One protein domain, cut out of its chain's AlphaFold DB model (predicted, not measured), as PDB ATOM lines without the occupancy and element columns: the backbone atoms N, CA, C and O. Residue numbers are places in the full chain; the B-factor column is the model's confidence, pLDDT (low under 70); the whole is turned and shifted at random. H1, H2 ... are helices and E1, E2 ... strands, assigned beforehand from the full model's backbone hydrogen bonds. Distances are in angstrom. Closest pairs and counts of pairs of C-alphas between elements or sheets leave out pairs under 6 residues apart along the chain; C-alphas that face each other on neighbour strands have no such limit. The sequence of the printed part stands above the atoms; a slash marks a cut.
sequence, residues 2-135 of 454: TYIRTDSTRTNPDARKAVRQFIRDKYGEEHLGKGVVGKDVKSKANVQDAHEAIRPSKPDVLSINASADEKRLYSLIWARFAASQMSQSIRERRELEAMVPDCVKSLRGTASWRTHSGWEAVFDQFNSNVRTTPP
ATOM      1  N   THR A   2      30.668 -22.778 -28.726       93.38
ATOM      2  CA  THR A   2      31.884 -23.220 -28.020       93.38
ATOM      3  C   THR A   2      33.114 -23.162 -28.939       93.38
ATOM      4  O   THR A   2      32.993 -22.890 -30.138       93.38
ATOM      5  N   TYR A   3      34.308 -23.355 -28.373       90.62
ATOM      6  CA  TYR A   3      35.570 -23.273 -29.109       90.62
ATOM      7  C   TYR A   3      35.629 -24.297 -30.256       90.62
ATOM      8  O   TYR A   3      35.324 -25.471 -30.076       90.62
ATOM      9  N   ILE A   4      36.011 -23.842 -31.453       90.06
ATOM     10  CA  ILE A   4      35.873 -24.618 -32.699       90.06
ATOM     11  C   ILE A   4      37.022 -25.596 -32.966       90.06
ATOM     12  O   ILE A   4      36.912 -26.445 -33.847       90.06
ATOM     13  N   ARG A   5      38.142 -25.480 -32.243       86.81
ATOM     14  CA  ARG A   5      39.280 -26.398 -32.376       86.81
ATOM     15  C   ARG A   5      39.213 -27.412 -31.249       86.81
ATOM     16  O   ARG A   5      39.806 -27.219 -30.196       86.81
ATOM     17  N   THR A   6      38.438 -28.459 -31.479       85.62
ATOM     18  CA  THR A   6      38.229 -29.530 -30.510       85.62
ATOM     19  C   THR A   6      38.101 -30.869 -31.224       85.62
ATOM     20  O   THR A   6      37.552 -30.965 -32.323       85.62
ATOM     21  N   ASP A   7      38.657 -31.896 -30.607       82.12
ATOM     22  CA  ASP A   7      38.494 -33.308 -30.935       82.12
ATOM     23  C   ASP A   7      37.391 -33.973 -30.092       82.12
ATOM     24  O   ASP A   7      36.864 -35.018 -30.478       82.12
ATOM     25  N   SER A   8      36.991 -33.315 -29.000       85.31
ATOM     26  CA  SER A   8      35.969 -33.755 -28.061       85.31
ATOM     27  C   SER A   8      34.567 -33.730 -28.666       85.31
ATOM     28  O   SER A   8      34.124 -32.779 -29.312       85.31
ATOM     29  N   THR A   9      33.823 -34.790 -28.384       88.62
ATOM     30  CA  THR A   9      32.383 -34.921 -28.623       88.62
ATOM     31  C   THR A   9      31.572 -34.792 -27.334       88.62
ATOM     32  O   THR A   9      30.352 -34.984 -27.347       88.62
ATOM     33  N   ARG A  10      32.231 -34.452 -26.216       88.69
ATOM     34  CA  ARG A  10      31.604 -34.266 -24.907       88.69
ATOM     35  C   ARG A  10      30.697 -33.041 -24.897       88.69
ATOM     36  O   ARG A  10      31.048 -32.011 -25.457       88.69
ATOM     37  N   THR A  11      29.559 -33.116 -24.210       89.19
ATOM     38  CA  THR A  11      28.645 -31.971 -24.048       89.19
ATOM     39  C   THR A  11      28.255 -31.733 -22.590       89.19
ATOM     40  O   THR A  11      28.009 -32.670 -21.824       89.19
ATOM     41  N   ASN A  12      28.174 -30.460 -22.207       88.06
ATOM     42  CA  ASN A  12      27.804 -30.011 -20.870       88.06
ATOM     43  C   ASN A  12      26.381 -30.499 -20.485       88.06
ATOM     44  O   ASN A  12      25.456 -30.409 -21.304       88.06
ATOM     45  N   PRO A  13      26.175 -31.025 -19.257       89.81
ATOM     46  CA  PRO A  13      24.862 -31.450 -18.760       89.81
ATOM     47  C   PRO A  13      23.751 -30.388 -18.839       89.81
ATOM     48  O   PRO A  13      22.644 -30.718 -19.264       89.81
ATOM     49  N   ASP A  14      24.032 -29.129 -18.502       91.44
ATOM     50  CA  ASP A  14      23.057 -28.031 -18.519       91.44
ATOM     51  C   ASP A  14      22.612 -27.707 -19.943       91.44
ATOM     52  O   ASP A  14      21.420 -27.552 -20.217       91.44
ATOM     53  N   ALA A  15      23.556 -27.699 -20.886       93.19
ATOM     54  CA  ALA A  15      23.245 -27.511 -22.298       93.19
ATOM     55  C   ALA A  15      22.358 -28.646 -22.836       93.19
ATOM     56  O   ALA A  15      21.420 -28.402 -23.598       93.19
ATOM     57  N   ARG A  16      22.618 -29.893 -22.409       93.88
ATOM     58  CA  ARG A  16      21.764 -31.043 -22.742       93.88
ATOM     59  C   ARG A  16      20.374 -30.909 -22.127       93.88
ATOM     60  O   ARG A  16      19.393 -31.203 -22.802       93.88
ATOM     61  N   LYS A  17      20.264 -30.449 -20.879       94.56
ATOM     62  CA  LYS A  17      18.971 -30.205 -20.228       94.56
ATOM     63  C   LYS A  17      18.155 -29.160 -20.993       94.56
ATOM     64  O   LYS A  17      16.995 -29.421 -21.302       94.56
ATOM     65  N   ALA A  18      18.774 -28.037 -21.357       95.38
ATOM     66  CA  ALA A  18      18.127 -26.963 -22.109       95.38
ATOM     67  C   ALA A  18      17.622 -27.431 -23.483       95.38
ATOM     68  O   ALA A  18      16.453 -27.235 -23.811       95.38
ATOM     69  N   VAL A  19      18.461 -28.116 -24.273       96.06
ATOM     70  CA  VAL A  19      18.040 -28.582 -25.605       96.06
ATOM     71  C   VAL A  19      16.991 -29.693 -25.527       96.06
ATOM     72  O   VAL A  19      16.095 -29.740 -26.361       96.06
ATOM     73  N   ARG A  20      17.044 -30.566 -24.512       96.00
ATOM     74  CA  ARG A  20      16.012 -31.594 -24.293       96.00
ATOM     75  C   ARG A  20      14.668 -30.981 -23.923       96.00
ATOM     76  O   ARG A  20      13.650 -31.472 -24.393       96.00
ATOM     77  N   GLN A  21      14.660 -29.913 -23.126       95.75
ATOM     78  CA  GLN A  21      13.430 -29.177 -22.845       95.75
ATOM     79  C   GLN A  21      12.841 -28.600 -24.136       95.75
ATOM     80  O   GLN A  21      11.684 -28.849 -24.440       95.75
ATOM     81  N   PHE A  22      13.670 -27.955 -24.960       95.38
ATOM     82  CA  PHE A  22      13.238 -27.462 -26.266       95.38
ATOM     83  C   PHE A  22      12.674 -28.570 -27.172       95.38
ATOM     84  O   PHE A  22      11.643 -28.380 -27.815       95.38
ATOM     85  N   ILE A  23      13.339 -29.731 -27.229       95.88
ATOM     86  CA  ILE A  23      12.886 -30.868 -28.042       95.88
ATOM     87  C   ILE A  23      11.505 -31.336 -27.585       95.88
ATOM     88  O   ILE A  23      10.626 -31.508 -28.423       95.88
ATOM     89  N   ARG A  24      11.312 -31.495 -26.273       96.25
ATOM     90  CA  ARG A  24      10.025 -31.870 -25.684       96.25
ATOM     91  C   ARG A  24       8.927 -30.881 -26.055       96.25
ATOM     92  O   ARG A  24       7.879 -31.301 -26.524       96.25
ATOM     93  N   ASP A  25       9.187 -29.588 -25.875       95.81
ATOM     94  CA  ASP A  25       8.172 -28.546 -26.051       95.81
ATOM     95  C   ASP A  25       7.773 -28.366 -27.520       95.81
ATOM     96  O   ASP A  25       6.612 -28.098 -27.821       95.81
ATOM     97  N   LYS A  26       8.728 -28.513 -28.447       95.19
ATOM     98  CA  LYS A  26       8.490 -28.295 -29.879       95.19
ATOM     99  C   LYS A  26       8.086 -29.555 -30.641       95.19
ATOM    100  O   LYS A  26       7.280 -29.461 -31.561       95.19
ATOM    101  N   TYR A  27       8.697 -30.693 -30.323       95.25
ATOM    102  CA  TYR A  27       8.550 -31.931 -31.089       95.25
ATOM    103  C   TYR A  27       7.829 -33.036 -30.320       95.25
ATOM    104  O   TYR A  27       7.431 -33.994 -30.958       95.25
ATOM    105  N   GLY A  28       7.643 -32.927 -29.002       96.62
ATOM    106  CA  GLY A  28       6.991 -33.958 -28.193       96.62
ATOM    107  C   GLY A  28       7.960 -34.925 -27.501       96.62
ATOM    108  O   GLY A  28       9.160 -34.987 -27.790       96.62
ATOM    109  N   GLU A  29       7.432 -35.681 -26.537       96.81
ATOM    110  CA  GLU A  29       8.187 -36.651 -25.726       96.81
ATOM    111  C   GLU A  29       8.753 -37.809 -26.564       96.81
ATOM    112  O   GLU A  29       9.860 -38.284 -26.321       96.81
ATOM    113  N   GLU A  30       8.049 -38.228 -27.612       96.56
ATOM    114  CA  GLU A  30       8.446 -39.296 -28.534       96.56
ATOM    115  C   GLU A  30       9.676 -38.942 -29.395       96.56
ATOM    116  O   GLU A  30      10.336 -39.811 -29.985       96.56
ATOM    117  N   HIS A  31      10.036 -37.656 -29.438       97.19
ATOM    118  CA  HIS A  31      11.249 -37.166 -30.082       97.19
ATOM    119  C   HIS A  31      12.457 -37.118 -29.137       97.19
ATOM    120  O   HIS A  31      13.578 -36.887 -29.599       97.19
ATOM    121  N   LEU A  32      12.293 -37.398 -27.836       96.69
ATOM    122  CA  LEU A  32      13.416 -37.514 -26.907       96.69
ATOM    123  C   LEU A  32      14.099 -38.879 -27.006       96.69
ATOM    124  O   LEU A  32      13.495 -39.938 -26.859       96.69
ATOM    125  N   GLY A  33      15.415 -38.855 -27.204       93.19
ATOM    126  CA  GLY A  33      16.243 -40.055 -27.193       93.19
ATOM    127  C   GLY A  33      16.873 -40.324 -25.831       93.19
ATOM    128  O   GLY A  33      16.838 -39.490 -24.917       93.19
ATOM    129  N   LYS A  34      17.580 -41.461 -25.738       89.19
ATOM    130  CA  LYS A  34      18.492 -41.764 -24.615       89.19
ATOM    131  C   LYS A  34      19.584 -40.695 -24.441       89.19
ATOM    132  O   LYS A  34      20.111 -40.538 -23.347       89.19
ATOM    133  N   GLY A  35      19.876 -39.945 -25.507       82.38
ATOM    134  CA  GLY A  35      20.892 -38.902 -25.553       82.38
ATOM    135  C   GLY A  35      22.308 -39.460 -25.648       82.38
ATOM    136  O   GLY A  35      22.646 -40.480 -25.047       82.38
ATOM    137  N   VAL A  36      23.154 -38.792 -26.428       81.12
ATOM    138  CA  VAL A  36      24.578 -39.118 -26.556       81.12
ATOM    139  C   VAL A  36      25.392 -38.076 -25.798       81.12
ATOM    140  O   VAL A  36      25.172 -36.879 -25.954       81.12
ATOM    141  N   VAL A  37      26.324 -38.527 -24.956       73.12
ATOM    142  CA  VAL A  37      27.171 -37.633 -24.143       73.12
ATOM    143  C   VAL A  37      28.535 -37.374 -24.790       73.12
ATOM    144  O   VAL A  37      29.198 -36.424 -24.400       73.12
ATOM    145  N   GLY A  38      28.921 -38.181 -25.784       64.19
ATOM    146  CA  GLY A  38      30.249 -38.212 -26.415       64.19
ATOM    147  C   GLY A  38      30.957 -39.546 -26.152       64.19
ATOM    148  O   GLY A  38      30.736 -40.163 -25.107       64.19
ATOM    149  N   LYS A  39      31.772 -40.036 -27.098       61.81
ATOM    150  CA  LYS A  39      32.536 -41.294 -26.911       61.81
ATOM    151  C   LYS A  39      33.668 -41.120 -25.895       61.81
ATOM    152  O   LYS A  39      33.956 -42.041 -25.134       61.81
ATOM    153  N   ASP A  40      34.191 -39.905 -25.826       60.31
ATOM    154  CA  ASP A  40      35.366 -39.510 -25.043       60.31
ATOM    155  C   ASP A  40      35.082 -39.498 -23.529       60.31
ATOM    156  O   ASP A  40      35.989 -39.463 -22.710       60.31
ATOM    157  N   VAL A  41      33.806 -39.607 -23.140       57.78
ATOM    158  CA  VAL A  41      33.363 -39.765 -21.745       57.78
ATOM    159  C   VAL A  41      33.626 -41.183 -21.217       57.78
ATOM    160  O   VAL A  41      33.718 -41.383 -20.010       57.78
ATOM    161  N   LYS A  42      33.728 -42.190 -22.101       47.94
ATOM    162  CA  LYS A  42      33.976 -43.591 -21.704       47.94
ATOM    163  C   LYS A  42      35.464 -43.949 -21.645       47.94
ATOM    164  O   LYS A  42      35.819 -44.911 -20.968       47.94
ATOM    165  N   SER A  43      36.326 -43.207 -22.335       49.81
ATOM    166  CA  SER A  43      37.778 -43.386 -22.300       49.81
ATOM    167  C   SER A  43      38.365 -42.671 -21.083       49.81
ATOM    168  O   SER A  43      38.474 -41.451 -21.075       49.81
ATOM    169  N   LYS A  44      38.766 -43.434 -20.058       41.38
ATOM    170  CA  LYS A  44      39.483 -42.968 -18.852       41.38
ATOM    171  C   LYS A  44      40.937 -42.527 -19.132       41.38
ATOM    172  O   LYS A  44      41.818 -42.776 -18.313       41.38
ATOM    173  N   ALA A  45      41.224 -41.948 -20.293       43.44
ATOM    174  CA  ALA A  45      42.501 -41.268 -20.493       43.44
ATOM    175  C   ALA A  45      42.388 -39.877 -19.859       43.44
ATOM    176  O   ALA A  45      41.286 -39.339 -19.809       43.44
ATOM    177  N   ASN A  46      43.487 -39.328 -19.341       44.56
ATOM    178  CA  ASN A  46      43.579 -38.006 -18.711       44.56
ATOM    179  C   ASN A  46      43.192 -36.874 -19.684       44.56
ATOM    180  O   ASN A  46      44.037 -36.105 -20.131       44.56
ATOM    181  N   VAL A  47      41.913 -36.774 -20.040       46.03
ATOM    182  CA  VAL A  47      41.382 -35.685 -20.848       46.03
ATOM    183  C   VAL A  47      41.360 -34.468 -19.941       46.03
ATOM    184  O   VAL A  47      40.605 -34.431 -18.967       46.03
ATOM    185  N   GLN A  48      42.204 -33.480 -20.246       48.88
ATOM    186  CA  GLN A  48      42.079 -32.148 -19.671       48.88
ATOM    187  C   GLN A  48      40.607 -31.716 -19.754       48.88
ATOM    188  O   GLN A  48      40.004 -31.690 -20.830       48.88
ATOM    189  N   ASP A  49      40.024 -31.381 -18.605       51.12
ATOM    190  CA  ASP A  49      38.585 -31.170 -18.367       51.12
ATOM    191  C   ASP A  49      37.960 -30.001 -19.183       51.12
ATOM    192  O   ASP A  49      36.769 -29.689 -19.088       51.12
ATOM    193  N   ALA A  50      38.749 -29.350 -20.043       56.03
ATOM    194  CA  ALA A  50      38.412 -28.120 -20.752       56.03
ATOM    195  C   ALA A  50      37.852 -28.305 -22.175       56.03
ATOM    196  O   ALA A  50      37.302 -27.350 -22.727       56.03
ATOM    197  N   HIS A  51      37.958 -29.484 -22.805       71.56
ATOM    198  CA  HIS A  51      37.524 -29.641 -24.203       71.56
ATOM    199  C   HIS A  51      36.073 -30.141 -24.310       71.56
ATOM    200  O   HIS A  51      35.691 -31.203 -23.797       71.56
ATOM    201  N   GLU A  52      35.240 -29.340 -24.972       85.25
ATOM    202  CA  GLU A  52      33.815 -29.573 -25.210       85.25
ATOM    203  C   GLU A  52      33.524 -29.562 -26.715       85.25
ATOM    204  O   GLU A  52      34.131 -28.789 -27.452       85.25
ATOM    205  N   ALA A  53      32.556 -30.368 -27.155       92.56
ATOM    206  CA  ALA A  53      32.059 -30.381 -28.522       92.56
ATOM    207  C   ALA A  53      31.646 -28.991 -29.017       92.56
ATOM    208  O   ALA A  53      31.161 -28.143 -28.261       92.56
ATOM    209  N   ILE A  54      31.744 -28.797 -30.332       94.50
ATOM    210  CA  ILE A  54      31.240 -27.599 -31.001       94.50
ATOM    211  C   ILE A  54      29.708 -27.605 -30.943       94.50
ATOM    212  O   ILE A  54      29.049 -28.421 -31.587       94.50
ATOM    213  N   ARG A  55      29.137 -26.681 -30.171       94.62
ATOM    214  CA  ARG A  55      27.689 -26.528 -29.983       94.62
ATOM    215  C   ARG A  55      27.300 -25.057 -29.789       94.62
ATOM    216  O   ARG A  55      28.170 -24.203 -29.562       94.62
ATOM    217  N   PRO A  56      25.999 -24.720 -29.832       95.12
ATOM    218  CA  PRO A  56      25.530 -23.412 -29.394       95.12
ATOM    219  C   PRO A  56      25.913 -23.169 -27.934       95.12
ATOM    220  O   PRO A  56      25.765 -24.056 -27.092       95.12
ATOM    221  N   SER A  57      26.391 -21.962 -27.623       92.44
ATOM    222  CA  SER A  57      26.696 -21.578 -26.237       92.44
ATOM    223  C   SER A  57      25.417 -21.547 -25.394       92.44
ATOM    224  O   SER A  57      25.429 -21.998 -24.253       92.44
ATOM    225  N   LYS A  58      24.318 -21.084 -26.006       91.25
ATOM    226  CA  LYS A  58      22.954 -21.038 -25.474       91.25
ATOM    227  C   LYS A  58      22.030 -21.860 -26.389       91.25
ATOM    228  O   LYS A  58      21.731 -21.394 -27.488       91.25
ATOM    229  N   PRO A  59      21.666 -23.106 -26.027       89.44
ATOM    230  CA  PRO A  59      20.873 -23.992 -26.891       89.44
ATOM    231  C   PRO A  59      19.462 -23.491 -27.219       89.44
ATOM    232  O   PRO A  59      18.881 -23.907 -28.214       89.44
ATOM    233  N   ASP A  60      18.925 -22.603 -26.395       88.69
ATOM    234  CA  ASP A  60      17.651 -21.899 -26.545       88.69
ATOM    235  C   ASP A  60      17.660 -20.846 -27.670       88.69
ATOM    236  O   ASP A  60      16.609 -20.465 -28.182       88.69
ATOM    237  N   VAL A  61      18.839 -20.409 -28.123       91.94
ATOM    238  CA  VAL A  61      18.977 -19.458 -29.232       91.94
ATOM    239  C   VAL A  61      18.952 -20.209 -30.567       91.94
ATOM    240  O   VAL A  61      19.922 -20.871 -30.933       91.94
ATOM    241  N   LEU A  62      17.860 -20.089 -31.327       87.81
ATOM    242  CA  LEU A  62      17.688 -20.792 -32.613       87.81
ATOM    243  C   LEU A  62      18.260 -20.050 -33.824       87.81
ATOM    244  O   LEU A  62      18.497 -20.655 -34.865       87.81
ATOM    245  N   SER A  63      18.467 -18.740 -33.714       88.75
ATOM    246  CA  SER A  63      19.003 -17.916 -34.796       88.75
ATOM    247  C   SER A  63      19.926 -16.839 -34.249       88.75
ATOM    248  O   SER A  63      19.825 -16.445 -33.087       88.75
ATOM    249  N   ILE A  64      20.844 -16.380 -35.093       93.50
ATOM    250  CA  ILE A  64      21.821 -15.346 -34.757       93.50
ATOM    251  C   ILE A  64      21.709 -14.183 -35.736       93.50
ATOM    252  O   ILE A  64      21.379 -14.368 -36.910       93.50
ATOM    253  N   ASN A  65      22.014 -12.978 -35.261       94.75
ATOM    254  CA  ASN A  65      22.160 -11.826 -36.136       94.75
ATOM    255  C   ASN A  65      23.578 -11.809 -36.728       94.75
ATOM    256  O   ASN A  65      24.508 -11.313 -36.102       94.75
ATOM    257  N   ALA A  66      23.731 -12.435 -37.894       94.94
ATOM    258  CA  ALA A  66      24.999 -12.626 -38.595       94.94
ATOM    259  C   ALA A  66      24.778 -12.695 -40.121       94.94
ATOM    260  O   ALA A  66      23.631 -12.617 -40.592       94.94
ATOM    261  N   SER A  67      25.857 -12.851 -40.893       96.62
ATOM    262  CA  SER A  67      25.787 -13.074 -42.343       96.62
ATOM    263  C   SER A  67      25.033 -14.367 -42.693       96.62
ATOM    264  O   SER A  67      24.754 -15.207 -41.831       96.62
ATOM    265  N   ALA A  68      24.667 -14.535 -43.967       95.62
ATOM    266  CA  ALA A  68      23.933 -15.716 -44.426       95.62
ATOM    267  C   ALA A  68      24.709 -17.024 -44.174       95.62
ATOM    268  O   ALA A  68      24.127 -17.996 -43.684       95.62
ATOM    269  N   ASP A  69      26.019 -17.027 -44.432       95.50
ATOM    270  CA  ASP A  69      26.875 -18.201 -44.235       95.50
ATOM    271  C   ASP A  69      27.035 -18.546 -42.752       95.50
ATOM    272  O   ASP A  69      26.892 -19.705 -42.360       95.50
ATOM    273  N   GLU A  70      27.240 -17.538 -41.900       95.88
ATOM    274  CA  GLU A  70      27.329 -17.727 -40.449       95.88
ATOM    275  C   GLU A  70      26.018 -18.260 -39.867       95.88
ATOM    276  O   GLU A  70      26.035 -19.181 -39.050       95.88
ATOM    277  N   LYS A  71      24.870 -17.734 -40.317       95.50
ATOM    278  CA  LYS A  71      23.545 -18.244 -39.940       95.50
ATOM    279  C   LYS A  71      23.378 -19.703 -40.350       95.50
ATOM    280  O   LYS A  71      22.951 -20.515 -39.535       95.50
ATOM    281  N   ARG A  72      23.746 -20.056 -41.587       95.06
ATOM    282  CA  ARG A  72      23.643 -21.431 -42.096       95.06
ATOM    283  C   ARG A  72      24.524 -22.396 -41.302       95.06
ATOM    284  O   ARG A  72      24.061 -23.476 -40.933       95.06
ATOM    285  N   LEU A  73      25.763 -22.000 -41.003       95.56
ATOM    286  CA  LEU A  73      26.682 -22.783 -40.180       95.56
ATOM    287  C   LEU A  73      26.148 -22.946 -38.752       95.56
ATOM    288  O   LEU A  73      26.095 -24.064 -38.241       95.56
ATOM    289  N   TYR A  74      25.692 -21.862 -38.124       96.56
ATOM    290  CA  TYR A  74      25.099 -21.906 -36.789       96.56
ATOM    291  C   TYR A  74      23.913 -22.869 -36.725       96.56
ATOM    292  O   TYR A  74      23.875 -23.739 -35.855       96.56
ATOM    293  N   SER A  75      22.988 -22.764 -37.680       95.69
ATOM    294  CA  SER A  75      21.829 -23.646 -37.795       95.69
ATOM    295  C   SER A  75      22.225 -25.119 -37.941       95.69
ATOM    296  O   SER A  75      21.584 -25.986 -37.350       95.69
ATOM    297  N   LEU A  76      23.305 -25.415 -38.674       96.12
ATOM    298  CA  LEU A  76      23.830 -26.773 -38.816       96.12
ATOM    299  C   LEU A  76      24.409 -27.305 -37.497       96.12
ATOM    300  O   LEU A  76      24.111 -28.438 -37.114       96.12
ATOM    301  N   ILE A  77      25.208 -26.500 -36.785       96.38
ATOM    302  CA  ILE A  77      25.724 -26.880 -35.461       96.38
ATOM    303  C   ILE A  77      24.576 -27.081 -34.468       96.38
ATOM    304  O   ILE A  77      24.579 -28.064 -33.724       96.38
ATOM    305  N   TRP A  78      23.594 -26.178 -34.453       96.62
ATOM    306  CA  TRP A  78      22.435 -26.284 -33.577       96.62
ATOM    307  C   TRP A  78      21.657 -27.576 -33.851       96.62
ATOM    308  O   TRP A  78      21.436 -28.360 -32.927       96.62
ATOM    309  N   ALA A  79      21.342 -27.856 -35.122       96.06
ATOM    310  CA  ALA A  79      20.647 -29.076 -35.527       96.06
ATOM    311  C   ALA A  79      21.432 -30.330 -35.127       96.06
ATOM    312  O   ALA A  79      20.865 -31.266 -34.568       96.06
ATOM    313  N   ARG A  80      22.758 -30.339 -35.324       96.00
ATOM    314  CA  ARG A  80      23.621 -31.461 -34.927       96.00
ATOM    315  C   ARG A  80      23.629 -31.687 -33.417       96.00
ATOM    316  O   ARG A  80      23.593 -32.838 -32.978       96.00
ATOM    317  N   PHE A  81      23.662 -30.615 -32.628       96.12
ATOM    318  CA  PHE A  81      23.609 -30.707 -31.174       96.12
ATOM    319  C   PHE A  81      22.245 -31.212 -30.690       96.12
ATOM    320  O   PHE A  81      22.204 -32.172 -29.921       96.12
ATOM    321  N   ALA A  82      21.140 -30.645 -31.181       96.12
ATOM    322  CA  ALA A  82      19.792 -31.087 -30.827       96.12
ATOM    323  C   ALA A  82      19.562 -32.558 -31.205       96.12
ATOM    324  O   ALA A  82      19.212 -33.364 -30.345       96.12
ATOM    325  N   ALA A  83      19.893 -32.940 -32.442       96.56
ATOM    326  CA  ALA A  83      19.792 -34.308 -32.946       96.56
ATOM    327  C   ALA A  83      20.514 -35.338 -32.065       96.56
ATOM    328  O   ALA A  83      20.026 -36.452 -31.896       96.56
ATOM    329  N   SER A  84      21.644 -34.969 -31.444       95.69
ATOM    330  CA  SER A  84      22.377 -35.860 -30.528       95.69
ATOM    331  C   SER A  84      21.574 -36.269 -29.281       95.69
ATOM    332  O   SER A  84      21.918 -37.252 -28.620       95.69
ATOM    333  N   GLN A  85      20.523 -35.513 -28.945       96.56
ATOM    334  CA  GLN A  85      19.637 -35.752 -27.806       96.56
ATOM    335  C   GLN A  85      18.261 -36.311 -28.212       96.56
ATOM    336  O   GLN A  85      17.463 -36.641 -27.328       96.56
ATOM    337  N   MET A  86      17.991 -36.443 -29.514       97.75
ATOM    338  CA  MET A  86      16.708 -36.895 -30.058       97.75
ATOM    339  C   MET A  86      16.643 -38.414 -30.250       97.75
ATOM    340  O   MET A  86      17.650 -39.125 -30.179       97.75
ATOM    341  N   SER A  87      15.429 -38.923 -30.453       97.44
ATOM    342  CA  SER A  87      15.163 -40.322 -30.784       97.44
ATOM    343  C   SER A  87      15.610 -40.663 -32.216       97.44
ATOM    344  O   SER A  87      15.948 -39.793 -33.022       97.44
ATOM    345  N   GLN A  88      15.684 -41.959 -32.534       97.12
ATOM    346  CA  GLN A  88      16.055 -42.402 -33.879       97.12
ATOM    347  C   GLN A  88      14.927 -42.105 -34.872       97.12
ATOM    348  O   GLN A  88      13.756 -42.281 -34.549       97.12
ATOM    349  N   SER A  89      15.294 -41.696 -36.085       96.12
ATOM    350  CA  SER A  89      14.379 -41.718 -37.228       96.12
ATOM    351  C   SER A  89      14.011 -43.168 -37.552       96.12
ATOM    352  O   SER A  89      14.891 -44.034 -37.578       96.12
ATOM    353  N   ILE A  90      12.725 -43.436 -37.778       97.31
ATOM    354  CA  ILE A  90      12.208 -44.775 -38.085       97.31
ATOM    355  C   ILE A  90      11.672 -44.764 -39.511       97.31
ATOM    356  O   ILE A  90      10.908 -43.879 -39.909       97.31
ATOM    357  N   ARG A  91      12.091 -45.762 -40.289       96.62
ATOM    358  CA  ARG A  91      11.609 -46.006 -41.646       96.62
ATOM    359  C   ARG A  91      11.028 -47.401 -41.744       96.62
ATOM    360  O   ARG A  91      11.593 -48.341 -41.189       96.62
ATOM    361  N   GLU A  92       9.958 -47.528 -42.511       95.94
ATOM    362  CA  GLU A  92       9.547 -48.816 -43.044       95.94
ATOM    363  C   GLU A  92      10.302 -49.051 -44.356       95.94
ATOM    364  O   GLU A  92      10.502 -48.131 -45.160       95.94
ATOM    365  N   ARG A  93      10.787 -50.277 -44.549       95.25
ATOM    366  CA  ARG A  93      11.434 -50.723 -45.782       95.25
ATOM    367  C   ARG A  93      10.823 -52.059 -46.162       95.25
ATOM    368  O   ARG A  93      10.837 -52.983 -45.357       95.25
ATOM    369  N   ARG A  94      10.326 -52.150 -47.392       93.81
ATOM    370  CA  ARG A  94       9.840 -53.391 -47.991       93.81
ATOM    371  C   ARG A  94      10.712 -53.748 -49.177       93.81
ATOM    372  O   ARG A  94      10.983 -52.900 -50.031       93.81
ATOM    373  N   GLU A  95      11.156 -54.992 -49.205       93.81
ATOM    374  CA  GLU A  95      11.834 -55.580 -50.353       93.81
ATOM    375  C   GLU A  95      10.795 -56.360 -51.142       93.81
ATOM    376  O   GLU A  95       9.980 -57.077 -50.569       93.81
ATOM    377  N   LEU A  96      10.769 -56.130 -52.448       91.38
ATOM    378  CA  LEU A  96       9.766 -56.678 -53.344       91.38
ATOM    379  C   LEU A  96      10.470 -57.608 -54.317       91.38
ATOM    380  O   LEU A  96      11.477 -57.224 -54.917       91.38
ATOM    381  N   GLU A  97       9.917 -58.799 -54.495       92.75
ATOM    382  CA  GLU A  97      10.290 -59.719 -55.559       92.75
ATOM    383  C   GLU A  97       9.027 -60.053 -56.348       92.75
ATOM    384  O   GLU A  97       8.038 -60.514 -55.784       92.75
ATOM    385  N   ALA A  98       9.042 -59.758 -57.645       90.81
ATOM    386  CA  ALA A  98       7.905 -59.954 -58.531       90.81
ATOM    387  C   ALA A  98       8.285 -60.894 -59.672       90.81
ATOM    388  O   ALA A  98       9.356 -60.774 -60.274       90.81
ATOM    389  N   MET A  99       7.386 -61.823 -59.985       91.31
ATOM    390  CA  MET A  99       7.488 -62.668 -61.168       91.31
ATOM    391  C   MET A  99       6.737 -62.006 -62.317       91.31
ATOM    392  O   MET A  99       5.641 -61.482 -62.130       91.31
ATOM    393  N   VAL A 100       7.323 -62.049 -63.509       89.19
ATOM    394  CA  VAL A 100       6.669 -61.602 -64.738       89.19
ATOM    395  C   VAL A 100       6.494 -62.831 -65.624       89.19
ATOM    396  O   VAL A 100       7.482 -63.547 -65.823       89.19
ATOM    397  N   PRO A 101       5.281 -63.104 -66.141       88.06
ATOM    398  CA  PRO A 101       5.079 -64.169 -67.115       88.06
ATOM    399  C   PRO A 101       6.102 -64.075 -68.250       88.06
ATOM    400  O   PRO A 101       6.450 -62.980 -68.689       88.06
ATOM    401  N   ASP A 102       6.625 -65.223 -68.674       87.62
ATOM    402  CA  ASP A 102       7.624 -65.344 -69.746       87.62
ATOM    403  C   ASP A 102       8.990 -64.678 -69.467       87.62
ATOM    404  O   ASP A 102       9.867 -64.657 -70.333       87.62
ATOM    405  N   CYS A 103       9.231 -64.188 -68.244       87.44
ATOM    406  CA  CYS A 103      10.534 -63.693 -67.811       87.44
ATOM    407  C   CYS A 103      11.243 -64.713 -66.909       87.44
ATOM    408  O   CYS A 103      10.747 -65.088 -65.851       87.44
ATOM    409  N   VAL A 104      12.451 -65.131 -67.300       89.00
ATOM    410  CA  VAL A 104      13.247 -66.130 -66.554       89.00
ATOM    411  C   VAL A 104      13.739 -65.599 -65.200       89.00
ATOM    412  O   VAL A 104      13.992 -66.376 -64.282       89.00
ATOM    413  N   LYS A 105      13.916 -64.280 -65.063       90.75
ATOM    414  CA  LYS A 105      14.426 -63.648 -63.839       90.75
ATOM    415  C   LYS A 105      13.316 -62.877 -63.136       90.75
ATOM    416  O   LYS A 105      12.554 -62.164 -63.782       90.75
ATOM    417  N   SER A 106      13.283 -62.969 -61.810       91.00
ATOM    418  CA  SER A 106      12.429 -62.120 -60.985       91.00
ATOM    419  C   SER A 106      12.887 -60.659 -61.039       91.00
ATOM    420  O   SER A 106      14.081 -60.354 -61.129       91.00
ATOM    421  N   LEU A 107      11.925 -59.740 -60.972       90.56
ATOM    422  CA  LEU A 107      12.192 -58.324 -60.757       90.56
ATOM    423  C   LEU A 107      12.331 -58.070 -59.260       90.56
ATOM    424  O   LEU A 107      11.526 -58.556 -58.467       90.56
ATOM    425  N   ARG A 108      13.338 -57.284 -58.873       92.12
ATOM    426  CA  ARG A 108      13.574 -56.901 -57.477       92.12
ATOM    427  C   ARG A 108      13.450 -55.401 -57.305       92.12
ATOM    428  O   ARG A 108      13.957 -54.632 -58.119       92.12
ATOM    429  N   GLY A 109      12.805 -54.996 -56.221       90.19
ATOM    430  CA  GLY A 109      12.592 -53.598 -55.881       90.19
ATOM    431  C   GLY A 109      12.703 -53.350 -54.386       90.19
ATOM    432  O   GLY A 109      12.688 -54.262 -53.561       90.19
ATOM    433  N   THR A 110      12.814 -52.080 -54.017       93.31
ATOM    434  CA  THR A 110      12.748 -51.654 -52.620       93.31
ATOM    435  C   THR A 110      11.858 -50.429 -52.520       93.31
ATOM    436  O   THR A 110      12.059 -49.448 -53.234       93.31
ATOM    437  N   ALA A 111      10.908 -50.465 -51.593       92.69
ATOM    438  CA  ALA A 111      10.129 -49.310 -51.177       92.69
ATOM    439  C   ALA A 111      10.538 -48.912 -49.757       92.69
ATOM    440  O   ALA A 111      10.708 -49.771 -48.894       92.69
ATOM    441  N   SER A 112      10.695 -47.614 -49.492       94.69
ATOM    442  CA  SER A 112      10.935 -47.125 -48.135       94.69
ATOM    443  C   SER A 112      10.351 -45.734 -47.917       94.69
ATOM    444  O   SER A 112      10.447 -44.871 -48.794       94.69
ATOM    445  N   TRP A 113       9.760 -45.528 -46.742       95.75
ATOM    446  CA  TRP A 113       9.219 -44.251 -46.280       95.75
ATOM    447  C   TRP A 113       9.460 -44.083 -44.778       95.75
ATOM    448  O   TRP A 113       9.653 -45.050 -44.039       95.75
ATOM    449  N   ARG A 114       9.501 -42.831 -44.325       96.25
ATOM    450  CA  ARG A 114       9.731 -42.460 -42.927       96.25
ATOM    451  C   ARG A 114       8.418 -42.449 -42.153       96.25
ATOM    452  O   ARG A 114       7.514 -41.711 -42.519       96.25
ATOM    453  N   THR A 115       8.355 -43.227 -41.075       96.75
ATOM    454  CA  THR A 115       7.195 -43.332 -40.174       96.75
ATOM    455  C   THR A 115       7.385 -42.531 -38.888       96.75
ATOM    456  O   THR A 115       6.405 -42.081 -38.305       96.75
ATOM    457  N   HIS A 116       8.634 -42.283 -38.477       96.81
ATOM    458  CA  HIS A 116       8.974 -41.370 -37.382       96.81
ATOM    459  C   HIS A 116      10.166 -40.503 -37.764       96.81
ATOM    460  O   HIS A 116      11.162 -41.015 -38.275       96.81
ATOM    461  N   SER A 117      10.089 -39.197 -37.515       95.75
ATOM    462  CA  SER A 117      11.148 -38.275 -37.935       95.75
ATOM    463  C   SER A 117      12.375 -38.311 -37.018       95.75
ATOM    464  O   SER A 117      13.503 -38.218 -37.505       95.75
ATOM    465  N   GLY A 118      12.176 -38.515 -35.710       96.38
ATOM    466  CA  GLY A 118      13.255 -38.541 -34.722       96.38
ATOM    467  C   GLY A 118      14.217 -37.359 -34.891       96.38
ATOM    468  O   GLY A 118      13.805 -36.216 -35.078       96.38
ATOM    469  N   TRP A 119      15.520 -37.636 -34.878       96.00
ATOM    470  CA  TRP A 119      16.567 -36.628 -35.062       96.00
ATOM    471  C   TRP A 119      16.529 -35.884 -36.408       96.00
ATOM    472  O   TRP A 119      17.138 -34.822 -36.515       96.00
ATOM    473  N   GLU A 120      15.850 -36.396 -37.441       95.38
ATOM    474  CA  GLU A 120      15.790 -35.717 -38.743       95.38
ATOM    475  C   GLU A 120      14.957 -34.430 -38.694       95.38
ATOM    476  O   GLU A 120      15.208 -33.539 -39.503       95.38
ATOM    477  N   ALA A 121      14.041 -34.287 -37.728       94.62
ATOM    478  CA  ALA A 121      13.131 -33.139 -37.624       94.62
ATOM    479  C   ALA A 121      13.850 -31.786 -37.460       94.62
ATOM    480  O   ALA A 121      13.338 -30.731 -37.827       94.62
ATOM    481  N   VAL A 122      15.060 -31.788 -36.892       94.94
ATOM    482  CA  VAL A 122      15.875 -30.568 -36.742       94.94
ATOM    483  C   VAL A 122      16.705 -30.248 -37.991       94.94
ATOM    484  O   VAL A 122      17.331 -29.191 -38.059       94.94
ATOM    485  N   PHE A 123      16.693 -31.130 -38.995       94.94
ATOM    486  CA  PHE A 123      17.390 -30.962 -40.271       94.94
ATOM    487  C   PHE A 123      16.461 -30.634 -41.449       94.94
ATOM    488  O   PHE A 123      16.949 -30.574 -42.574       94.94
ATOM    489  N   ASP A 124      15.166 -30.383 -41.230       87.81
ATOM    490  CA  ASP A 124      14.192 -30.167 -42.316       87.81
ATOM    491  C   ASP A 124      14.607 -29.056 -43.302       87.81
ATOM    492  O   ASP A 124      14.455 -29.207 -44.509       87.81
ATOM    493  N   GLN A 125      15.255 -27.985 -42.827       86.25
ATOM    494  CA  GLN A 125      15.781 -26.913 -43.694       86.25
ATOM    495  C   GLN A 125      16.917 -27.355 -44.640       86.25
ATOM    496  O   GLN A 125      17.259 -26.635 -45.575       86.25
ATOM    497  N   PHE A 126      17.542 -28.505 -44.376       88.62
ATOM    498  CA  PHE A 126      18.620 -29.081 -45.184       88.62
ATOM    499  C   PHE A 126      18.141 -30.257 -46.047       88.62
ATOM    500  O   PHE A 126      18.809 -30.597 -47.019       88.62
ATOM    501  N   ASN A 127      16.998 -30.863 -45.706       86.19
ATOM    502  CA  ASN A 127      16.478 -32.082 -46.320       86.19
ATOM    503  C   ASN A 127      15.036 -31.869 -46.805       86.19
ATOM    504  O   ASN A 127      14.087 -32.147 -46.077       86.19
ATOM    505  N   SER A 128      14.856 -31.428 -48.051       74.00
ATOM    506  CA  SER A 128      13.528 -31.065 -48.571       74.00
ATOM    507  C   SER A 128      12.682 -32.239 -49.088       74.00
ATOM    508  O   SER A 128      11.475 -32.094 -49.239       74.00
ATOM    509  N   ASN A 129      13.282 -33.405 -49.364       85.06
ATOM    510  CA  ASN A 129      12.638 -34.471 -50.152       85.06
ATOM    511  C   ASN A 129      12.534 -35.804 -49.389       85.06
ATOM    512  O   ASN A 129      13.002 -36.841 -49.864       85.06
ATOM    513  N   VAL A 130      11.939 -35.799 -48.192       89.25
ATOM    514  CA  VAL A 130      11.746 -37.038 -47.420       89.25
ATOM    515  C   VAL A 130      10.379 -37.654 -47.711       89.25
ATOM    516  O   VAL A 130       9.348 -37.061 -47.416       89.25
ATOM    517  N   ARG A 131      10.366 -38.881 -48.246       92.69
ATOM    518  CA  ARG A 131       9.135 -39.667 -48.422       92.69
ATOM    519  C   ARG A 131       8.602 -40.127 -47.064       92.69
ATOM    520  O   ARG A 131       9.300 -40.851 -46.352       92.69
ATOM    521  N   THR A 132       7.383 -39.723 -46.719       93.94
ATOM    522  CA  THR A 132       6.709 -40.059 -45.448       93.94
ATOM    523  C   THR A 132       5.477 -40.940 -45.631       93.94
ATOM    524  O   THR A 132       5.026 -41.566 -44.678       93.94
ATOM    525  N   THR A 133       4.953 -41.030 -46.850       93.25
ATOM    526  CA  THR A 133       3.812 -41.880 -47.179       93.25
ATOM    527  C   THR A 133       4.275 -43.164 -47.863       93.25
ATOM    528  O   THR A 133       5.232 -43.123 -48.650       93.25
ATOM    529  N   PRO A 134       3.603 -44.299 -47.608       91.38
ATOM    530  CA  PRO A 134       3.821 -45.504 -48.391       91.38
ATOM    531  C   PRO A 134       3.519 -45.250 -49.880       91.38
ATOM    532  O   PRO A 134       2.723 -44.364 -50.210       91.38
ATOM    533  N   PRO A 135       4.147 -46.010 -50.795       86.88
ATOM    534  CA  PRO A 135       3.720 -46.079 -52.189       86.88
ATOM    535  C   PRO A 135       2.223 -46.387 -52.313       86.88
ATOM    536  O   PRO A 135       1.677 -47.126 -51.503       86.88
TER     537      PRO A 135
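AT A GLANCE: This is residues 2 to 135 of the 454 residues of the protein "DNA topoisomerase I (TopA)" of uncultured marine group II/III euryarchaeote KM3_63_B12 (UniProt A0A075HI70). A small head of three helices, H1, H2 and H3, with long loops carries one long two-stranded hairpin, E1 and E2, that reaches away from it as an arm. H3 lies at the arm's base beside one end of H2, the arm's tip at residues 100 to 105 stands free, and the last stretch, residues 124 to 135, folds back toward the arm. The printed part has 134 residues, with named elements in the order H1, H2, E1, E2, H3; the two strands make an antiparallel sheet of order E1 - E2. The class is mixed, helices and strands, with under half of the residues, 56, in named elements. The whole is loose, with a radius of gyration of the C-alphas of 20.1 A, and elongated, spanning 69 by 39 by 30 A.

HOW THE PARTS SIT: Going along from Thr 2, you first meet H1, residues 13 to 27, and, after a long link, H2, residues 68 to 83. H1 and H2 only just touch, with 3 pairs of C-alphas within 8 A; the closest are those of Val 19 and Ala 82, 6.1 A apart. Their lines stand about perpendicular, at 86 degrees. Next come E1, residues 90 to 98, and E2, residues 107 to 116, a hairpin of antiparallel neighbours whose directions differ by 164 degrees. Look for N 94 and O 111, 2.8 A apart, and N 109 and O 96, 2.9 A apart, both within hydrogen-bond range. A tight link leads from E2 to H3, residues 118 to 123. H3 touches H2, at residues 76 to 83 of H2 alone; the closest C-alphas, of Ala 83 and Trp 119, are 4.5 A apart. They run opposite ways at a shallow tilt of 7 degrees. H1 and H3 are near each other, while H1 is apart from both strands. In H1 and H2 every O i to N i+4 pair is within hydrogen-bond range; in H3 0 of 2 are, beside 2 of 3 O i to N i+3 pairs.

IN THESE COORDINATES: Find C-alpha 13 at (24.862, -31.450, -18.760), where H1 begins its 20.5 A. H2 covers 22.2 A. E1 starts at C-alpha 90, (12.208, -44.775, -38.085), and covers 25.8 A; E2 returns over 29.1 A. H3 ends at C-alpha 123, (17.390, -30.962, -40.271).

THE WHOLE: The C-alphas of Gln 48 and Asp 102, the two farthest apart, are 69.3 A apart. The printed part has no cut. The long link is H1 to H2, with 40 residues. The mean pLDDT of the printed part is 88.4; look for values under 70 at residues 38 to 50.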